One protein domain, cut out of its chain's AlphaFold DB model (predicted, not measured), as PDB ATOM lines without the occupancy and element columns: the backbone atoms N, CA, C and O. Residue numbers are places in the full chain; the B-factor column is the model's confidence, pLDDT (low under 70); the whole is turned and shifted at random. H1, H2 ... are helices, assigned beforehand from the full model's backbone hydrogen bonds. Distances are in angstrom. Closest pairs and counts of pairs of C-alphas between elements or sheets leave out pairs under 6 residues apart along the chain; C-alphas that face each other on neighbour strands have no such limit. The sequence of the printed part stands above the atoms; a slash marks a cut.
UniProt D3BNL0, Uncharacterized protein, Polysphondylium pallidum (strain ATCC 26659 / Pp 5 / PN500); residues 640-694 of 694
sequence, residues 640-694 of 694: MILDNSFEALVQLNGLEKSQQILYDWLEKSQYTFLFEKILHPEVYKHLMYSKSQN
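What this domain is: This is residues 640 to 694 of the 694 residues of an uncharacterized protein of Polysphondylium pallidum (strain ATCC 26659 / Pp 5 / PN500) (UniProt D3BNL0). Four helices, joined end to end by tight links, make an open zigzag with no shared core: H1 and H2 meet at a corner, short H3 turns the path, and H4 stands at the far end from H1, apart from it. The printed part has 55 residues, 46 of them in four named helices, H1, H2, H3, H4 in that order along the chain, with no named strand; the class is all helix. The whole is loose, with a radius of gyration of the C-alphas of 12.7 A and spans of 33 by 23 by 18 A.

Where its parts are: H1, residues 640 to 653, begins at C-alpha 640 (31.622, 26.753, -26.123) and is 20.1 A long. H2, residues 655 to 668, is 20.5 A. H3, residues 672 to 678, is 9.9 A. H4, residues 681 to 691, is 15.3 A and ends at C-alpha 691 (4.243, 44.954, -20.390).

How they stand to each other: H1, with residues 649 to 650 alone, and H2 only just touch, with 3 pairs of C-alphas within 8 A, and only at the corner; the closest C-alphas, Val 650 and Ser 658, are 5.4 A apart. H3 is close but not clearly touching to H2, C-alphas 666 and 672 being closest at 6.5 A, and to H4, C-alphas 676 and 684 at 6.8 A. H1 and H4 are apart. Every O i to N i+4 pair is within hydrogen-bond range in H1 and H4, 8 of 10 in H2 and 2 of 3 in H3.

The domain as a whole: The C-alphas farthest apart, Met 640 and Gln 693, are 38.6 A apart. The printed part has no cut; pLDDT is under 70 at residues 691, 693 and 694.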
ATOM      1  N   MET A 640      31.860  27.476 -24.862       88.94
ATOM      2  CA  MET A 640      31.622  26.753 -26.123       88.94
ATOM      3  C   MET A 640      30.244  26.073 -26.179       88.94
ATOM      4  O   MET A 640      29.614  26.030 -27.236       88.94
ATOM      5  N   ILE A 641      29.757  25.521 -25.062       87.44
ATOM      6  CA  ILE A 641      28.413  24.924 -24.992       87.44
ATOM      7  C   ILE A 641      27.332  26.002 -25.136       87.44
ATOM      8  O   ILE A 641      26.337  25.769 -25.828       87.44
ATOM      9  N   LEU A 642      27.518  27.168 -24.515       88.31
ATOM     10  CA  LEU A 642      26.573  28.283 -24.588       88.31
ATOM     11  C   LEU A 642      26.547  28.921 -25.984       88.31
ATOM     12  O   LEU A 642      25.455  29.119 -26.513       88.31
ATOM     13  N   ASP A 643      27.707  29.128 -26.611       89.25
ATOM     14  CA  ASP A 643      27.822  29.587 -28.002       89.25
ATOM     15  C   ASP A 643      27.067  28.654 -28.959       89.25
ATOM     16  O   ASP A 643      26.174  29.096 -29.681       89.25
ATOM     17  N   ASN A 644      27.357  27.347 -28.911       91.81
ATOM     18  CA  ASN A 644      26.704  26.346 -29.763       91.81
ATOM     19  C   ASN A 644      25.185  26.271 -29.512       91.81
ATOM     20  O   ASN A 644      24.402  26.055 -30.437       91.81
ATOM     21  N   SER A 645      24.754  26.448 -28.257       91.50
ATOM     22  CA  SER A 645      23.330  26.459 -27.895       91.50
ATOM     23  C   SER A 645      22.618  27.705 -28.427       91.50
ATOM     24  O   SER A 645      21.475  27.614 -28.878       91.50
ATOM     25  N   PHE A 646      23.290  28.858 -28.403       91.94
ATOM     26  CA  PHE A 646      22.764  30.103 -28.951       91.94
ATOM     27  C   PHE A 646      22.737  30.083 -30.483       91.94
ATOM     28  O   PHE A 646      21.731  30.470 -31.081       91.94
ATOM     29  N   GLU A 647      23.779  29.554 -31.127       93.94
ATOM     30  CA  GLU A 647      23.803  29.368 -32.579       93.94
ATOM     31  C   GLU A 647      22.663  28.446 -33.030       93.94
ATOM     32  O   GLU A 647      21.908  28.807 -33.932       93.94
ATOM     33  N   ALA A 648      22.442  27.317 -32.347       93.38
ATOM     34  CA  ALA A 648      21.305  26.438 -32.625       93.38
ATOM     35  C   ALA A 648      19.946  27.145 -32.434       93.38
ATOM     36  O   ALA A 648      19.030  26.946 -33.234       93.38
ATOM     37  N   LEU A 649      19.803  28.007 -31.417       92.94
ATOM     38  CA  LEU A 649      18.589  28.804 -31.206       92.94
ATOM     39  C   LEU A 649      18.336  29.779 -32.370       92.94
ATOM     40  O   LEU A 649      17.191  29.911 -32.815       92.94
ATOM     41  N   VAL A 650      19.390  30.428 -32.877       94.88
ATOM     42  CA  VAL A 650      19.342  31.329 -34.041       94.88
ATOM     43  C   VAL A 650      19.054  30.559 -35.332       94.88
ATOM     44  O   VAL A 650      18.189  30.984 -36.094       94.88
ATOM     45  N   GLN A 651      19.703  29.414 -35.566       94.06
ATOM     46  CA  GLN A 651      19.474  28.578 -36.751       94.06
ATOM     47  C   GLN A 651      18.032  28.046 -36.817       94.06
ATOM     48  O   GLN A 651      17.432  28.036 -37.890       94.06
ATOM     49  N   LEU A 652      17.451  27.638 -35.682       94.44
ATOM     50  CA  LEU A 652      16.097  27.068 -35.634       94.44
ATOM     51  C   LEU A 652      14.975  28.105 -35.783       94.44
ATOM     52  O   LEU A 652      13.897  27.758 -36.263       94.44
ATOM     53  N   ASN A 653      15.191  29.351 -35.348       93.62
ATOM     54  CA  ASN A 653      14.116  30.347 -35.232       93.62
ATOM     55  C   ASN A 653      14.336  31.610 -36.079       93.62
ATOM     56  O   ASN A 653      13.405  32.397 -36.258       93.62
ATOM     57  N   GLY A 654      15.544  31.807 -36.607       95.00
ATOM     58  CA  GLY A 654      16.004  33.080 -37.151       95.00
ATOM     59  C   GLY A 654      16.447  34.049 -36.049       95.00
ATOM     60  O   GLY A 654      15.958  34.012 -34.917       95.00
ATOM     61  N   LEU A 655      17.368  34.950 -36.401       92.94
ATOM     62  CA  LEU A 655      17.946  35.943 -35.486       92.94
ATOM     63  C   LEU A 655      16.880  36.846 -34.839       92.94
ATOM     64  O   LEU A 655      16.962  37.157 -33.656       92.94
ATOM     65  N   GLU A 656      15.852  37.224 -35.600       91.12
ATOM     66  CA  GLU A 656      14.766  38.104 -35.144       91.12
ATOM     67  C   GLU A 656      13.913  37.474 -34.031       91.12
ATOM     68  O   GLU A 656      13.471  38.163 -33.115       91.12
ATOM     69  N   LYS A 657      13.687  36.153 -34.081       91.75
ATOM     70  CA  LYS A 657      12.841  35.443 -33.104       91.75
ATOM     71  C   LYS A 657      13.638  34.857 -31.943       91.75
ATOM     72  O   LYS A 657      13.055  34.617 -30.887       91.75
ATOM     73  N   SER A 658      14.945  34.631 -32.107       91.69
ATOM     74  CA  SER A 658      15.785  34.051 -31.049       91.69
ATOM     75  C   SER A 658      15.789  34.912 -29.784       91.69
ATOM     76  O   SER A 658      15.703  34.364 -28.687       91.69
ATOM     77  N   GLN A 659      15.782  36.246 -29.923       88.81
ATOM     78  CA  GLN A 659      15.679  37.174 -28.793       88.81
ATOM     79  C   GLN A 659      14.349  37.009 -28.043       88.81
ATOM     80  O   GLN A 659      14.360  36.799 -26.833       88.81
ATOM     81  N   GLN A 660      13.209  37.023 -28.750       90.25
ATOM     82  CA  GLN A 660      11.893  36.840 -28.124       90.25
ATOM     83  C   GLN A 660      11.785  35.487 -27.412       90.25
ATOM     84  O   GLN A 660      11.278  35.425 -26.300       90.25
ATOM     85  N   ILE A 661      12.301  34.411 -28.013       90.12
ATOM     86  CA  ILE A 661      12.275  33.072 -27.405       90.12
ATOM     87  C   ILE A 661      13.173  33.006 -26.165       90.12
ATOM     88  O   ILE A 661      12.800  32.356 -25.186       90.12
ATOM     89  N   LEU A 662      14.318  33.696 -26.167       88.88
ATOM     90  CA  LEU A 662      15.169  33.816 -24.984       88.88
ATOM     91  C   LEU A 662      14.442  34.566 -23.856       88.88
ATOM     92  O   LEU A 662      14.457  34.095 -22.721       88.88
ATOM     93  N   TYR A 663      13.758  35.675 -24.161       87.31
ATOM     94  CA  TYR A 663      12.948  36.419 -23.186       87.31
ATOM     95  C   TYR A 663      11.782  35.583 -22.640       87.31
ATOM     96  O   TYR A 663      11.635  35.469 -21.426       87.31
ATOM     97  N   ASP A 664      11.010  34.931 -23.514       89.75
ATOM     98  CA  ASP A 664       9.921  34.019 -23.148       89.75
ATOM     99  C   ASP A 664      10.401  32.868 -22.249       89.75
ATOM    100  O   ASP A 664       9.708  32.478 -21.306       89.75
ATOM    101  N   TRP A 665      11.572  32.298 -22.550       90.19
ATOM    102  CA  TRP A 665      12.168  31.227 -21.754       90.19
ATOM    103  C   TRP A 665      12.653  31.739 -20.396       90.19
ATOM    104  O   TRP A 665      12.351  31.111 -19.383       90.19
ATOM    105  N   LEU A 666      13.345  32.882 -20.361       84.38
ATOM    106  CA  LEU A 666      13.826  33.510 -19.126       84.38
ATOM    107  C   LEU A 666      12.665  33.892 -18.200       84.38
ATOM    108  O   LEU A 666      12.727  33.577 -17.011       84.38
ATOM    109  N   GLU A 667      11.589  34.475 -18.738       84.75
ATOM    110  CA  GLU A 667      10.377  34.825 -17.984       84.75
ATOM    111  C   GLU A 667       9.674  33.590 -17.398       84.75
ATOM    112  O   GLU A 667       9.219  33.615 -16.255       84.75
ATOM    113  N   LYS A 668       9.606  32.488 -18.157       88.25
ATOM    114  CA  LYS A 668       9.005  31.219 -17.700       88.25
ATOM    115  C   LYS A 668       9.952  30.387 -16.823       88.25
ATOM    116  O   LYS A 668       9.530  29.374 -16.262       88.25
ATOM    117  N   SER A 669      11.223  30.772 -16.717       88.06
ATOM    118  CA  SER A 669      12.221  30.078 -15.904       88.06
ATOM    119  C   SER A 669      12.100  30.441 -14.420       88.06
ATOM    120  O   SER A 669      11.648  31.521 -14.053       88.06
ATOM    121  N   GLN A 670      12.596  29.570 -13.543       86.00
ATOM    122  CA  GLN A 670      12.725  29.874 -12.109       86.00
ATOM    123  C   GLN A 670      13.917  30.807 -11.798       86.00
ATOM    124  O   GLN A 670      14.199  31.081 -10.634       86.00
ATOM    125  N   TYR A 671      14.625  31.294 -12.823       84.38
ATOM    126  CA  TYR A 671      15.872  32.053 -12.712       84.38
ATOM    127  C   TYR A 671      15.694  33.552 -13.000       84.38
ATOM    128  O   TYR A 671      16.636  34.229 -13.409       84.38
ATOM    129  N   THR A 672      14.502  34.102 -12.754       80.31
ATOM    130  CA  THR A 672      14.200  35.537 -12.922       80.31
ATOM    131  C   THR A 672      15.161  36.455 -12.151       80.31
ATOM    132  O   THR A 672      15.475  37.545 -12.619       80.31
ATOM    133  N   PHE A 673      15.726  35.997 -11.030       80.38
ATOM    134  CA  PHE A 673      16.759  36.726 -10.280       80.38
ATOM    135  C   PHE A 673      18.104  36.860 -11.024       80.38
ATOM    136  O   PHE A 673      18.865  37.788 -10.753       80.38
ATOM    137  N   LEU A 674      18.429  35.954 -11.958       77.81
ATOM    138  CA  LEU A 674      19.600  36.112 -12.829       77.81
ATOM    139  C   LEU A 674      19.334  37.193 -13.879       77.81
ATOM    140  O   LEU A 674      20.220  37.984 -14.177       77.81
ATOM    141  N   PHE A 675      18.106  37.277 -14.393       75.31
ATOM    142  CA  PHE A 675      17.707  38.284 -15.378       75.31
ATOM    143  C   PHE A 675      17.846  39.717 -14.841       75.31
ATOM    144  O   PHE A 675      18.372  40.575 -15.546       75.31
ATOM    145  N   GLU A 676      17.492  39.950 -13.571       75.50
ATOM    146  CA  GLU A 676      17.696  41.234 -12.875       75.50
ATOM    147  C   GLU A 676      19.185  41.610 -12.703       75.50
ATOM    148  O   GLU A 676      19.518  42.790 -12.622       75.50
ATOM    149  N   LYS A 677      20.095  40.624 -12.688       77.12
ATOM    150  CA  LYS A 677      21.554  40.850 -12.665       77.12
ATOM    151  C   LYS A 677      22.172  41.014 -14.060       77.12
ATOM    152  O   LYS A 677      23.196  41.680 -14.189       77.12
ATOM    153  N   ILE A 678      21.600  40.373 -15.082       78.81
ATOM    154  CA  ILE A 678      22.115  40.365 -16.463       78.81
ATOM    155  C   ILE A 678      21.680  41.622 -17.216       78.81
ATOM    156  O   ILE A 678      22.496  42.265 -17.882       78.81
ATOM    157  N   LEU A 679      20.395  41.972 -17.129       79.25
ATOM    158  CA  LEU A 679      19.891  43.207 -17.708       79.25
ATOM    159  C   LEU A 679      20.204  44.385 -16.793       79.25
ATOM    160  O   LEU A 679      20.091  44.303 -15.574       79.25
ATOM    161  N   HIS A 680      20.530  45.525 -17.400       80.19
ATOM    162  CA  HIS A 680      20.615  46.771 -16.651       80.19
ATOM    163  C   HIS A 680      19.251  47.058 -15.989       80.19
ATOM    164  O   HIS A 680      18.233  46.941 -16.682       80.19
ATOM    165  N   PRO A 681      19.191  47.478 -14.707       75.75
ATOM    166  CA  PRO A 681      17.924  47.679 -13.997       75.75
ATOM    167  C   PRO A 681      16.936  48.606 -14.714       75.75
ATOM    168  O   PRO A 681      15.727  48.462 -14.559       75.75
ATOM    169  N   GLU A 682      17.425  49.543 -15.528       77.00
ATOM    170  CA  GLU A 682      16.588  50.433 -16.343       77.00
ATOM    171  C   GLU A 682      15.967  49.737 -17.560       77.00
ATOM    172  O   GLU A 682      14.793  49.956 -17.843       77.00
ATOM    173  N   VAL A 683      16.704  48.846 -18.236       78.00
ATOM    174  CA  VAL A 683      16.175  48.041 -19.354       78.00
ATOM    175  C   VAL A 683      15.130  47.057 -18.831       78.00
ATOM    176  O   VAL A 683      14.055  46.926 -19.413       78.00
ATOM    177  N   TYR A 684      15.401  46.433 -17.681       79.38
ATOM    178  CA  TYR A 684      14.444  45.567 -16.993       79.38
ATOM    179  C   TYR A 684      13.168  46.322 -16.582       79.38
ATOM    180  O   TYR A 684      12.060  45.869 -16.879       79.38
ATOM    181  N   LYS A 685      13.305  47.513 -15.978       78.38
ATOM    182  CA  LYS A 685      12.168  48.391 -15.657       78.38
ATOM    183  C   LYS A 685      11.380  48.785 -16.903       78.38
ATOM    184  O   LYS A 685      10.157  48.707 -16.869       78.38
ATOM    185  N   HIS A 686      12.041  49.169 -17.995       76.44
ATOM    186  CA  HIS A 686      11.361  49.576 -19.227       76.44
ATOM    187  C   HIS A 686      10.593  48.410 -19.872       76.44
ATOM    188  O   HIS A 686       9.454  48.591 -20.303       76.44
ATOM    189  N   LEU A 687      11.168  47.200 -19.879       74.12
ATOM    190  CA  LEU A 687      10.485  45.980 -20.324       74.12
ATOM    191  C   LEU A 687       9.241  45.697 -19.471       74.12
ATOM    192  O   LEU A 687       8.139  45.614 -20.016       74.12
ATOM    193  N   MET A 688       9.385  45.643 -18.144       77.62
ATOM    194  CA  MET A 688       8.256  45.394 -17.237       77.62
ATOM    195  C   MET A 688       7.172  46.479 -17.317       77.62
ATOM    196  O   MET A 688       5.983  46.165 -17.293       77.62
ATOM    197  N   TYR A 689       7.555  47.747 -17.485       78.56
ATOM    198  CA  TYR A 689       6.605  48.853 -17.620       78.56
ATOM    199  C   TYR A 689       5.846  48.802 -18.953       78.56
ATOM    200  O   TYR A 689       4.629  48.965 -18.966       78.56
ATOM    201  N   SER A 690       6.530  48.485 -20.061       73.00
ATOM    202  CA  SER A 690       5.885  48.299 -21.372       73.00
ATOM    203  C   SER A 690       4.898  47.123 -21.390       73.00
ATOM    204  O   SER A 690       3.881  47.173 -22.081       73.00
ATOM    205  N   LYS A 691       5.152  46.090 -20.574       68.81
ATOM    206  CA  LYS A 691       4.243  44.954 -20.390       68.81
ATOM    207  C   LYS A 691       3.056  45.264 -19.472       68.81
ATOM    208  O   LYS A 691       2.014  44.654 -19.634       68.81
ATOM    209  N   SER A 692       3.173  46.229 -18.559       72.25
ATOM    210  CA  SER A 692       2.050  46.693 -17.726       72.25
ATOM    211  C   SER A 692       1.056  47.601 -18.472       72.25
ATOM    212  O   SER A 692       0.055  48.002 -17.878       72.25
ATOM    213  N   GLN A 693       1.343  47.973 -19.725       69.88
ATOM    214  CA  GLN A 693       0.481  48.816 -20.566       69.88
ATOM    215  C   GLN A 693      -0.208  48.053 -21.715       69.88
ATOM    216  O   GLN A 693      -0.963  48.669 -22.465       69.88
ATOM    217  N   ASN A 694       0.037  46.742 -21.841       52.72
ATOM    218  CA  ASN A 694      -0.608  45.834 -22.798       52.72
ATOM    219  C   ASN A 694      -1.393  44.744 -22.056       52.72
ATOM    220  O   ASN A 694      -2.447  44.339 -22.587       52.72
TER     221      ASN A 694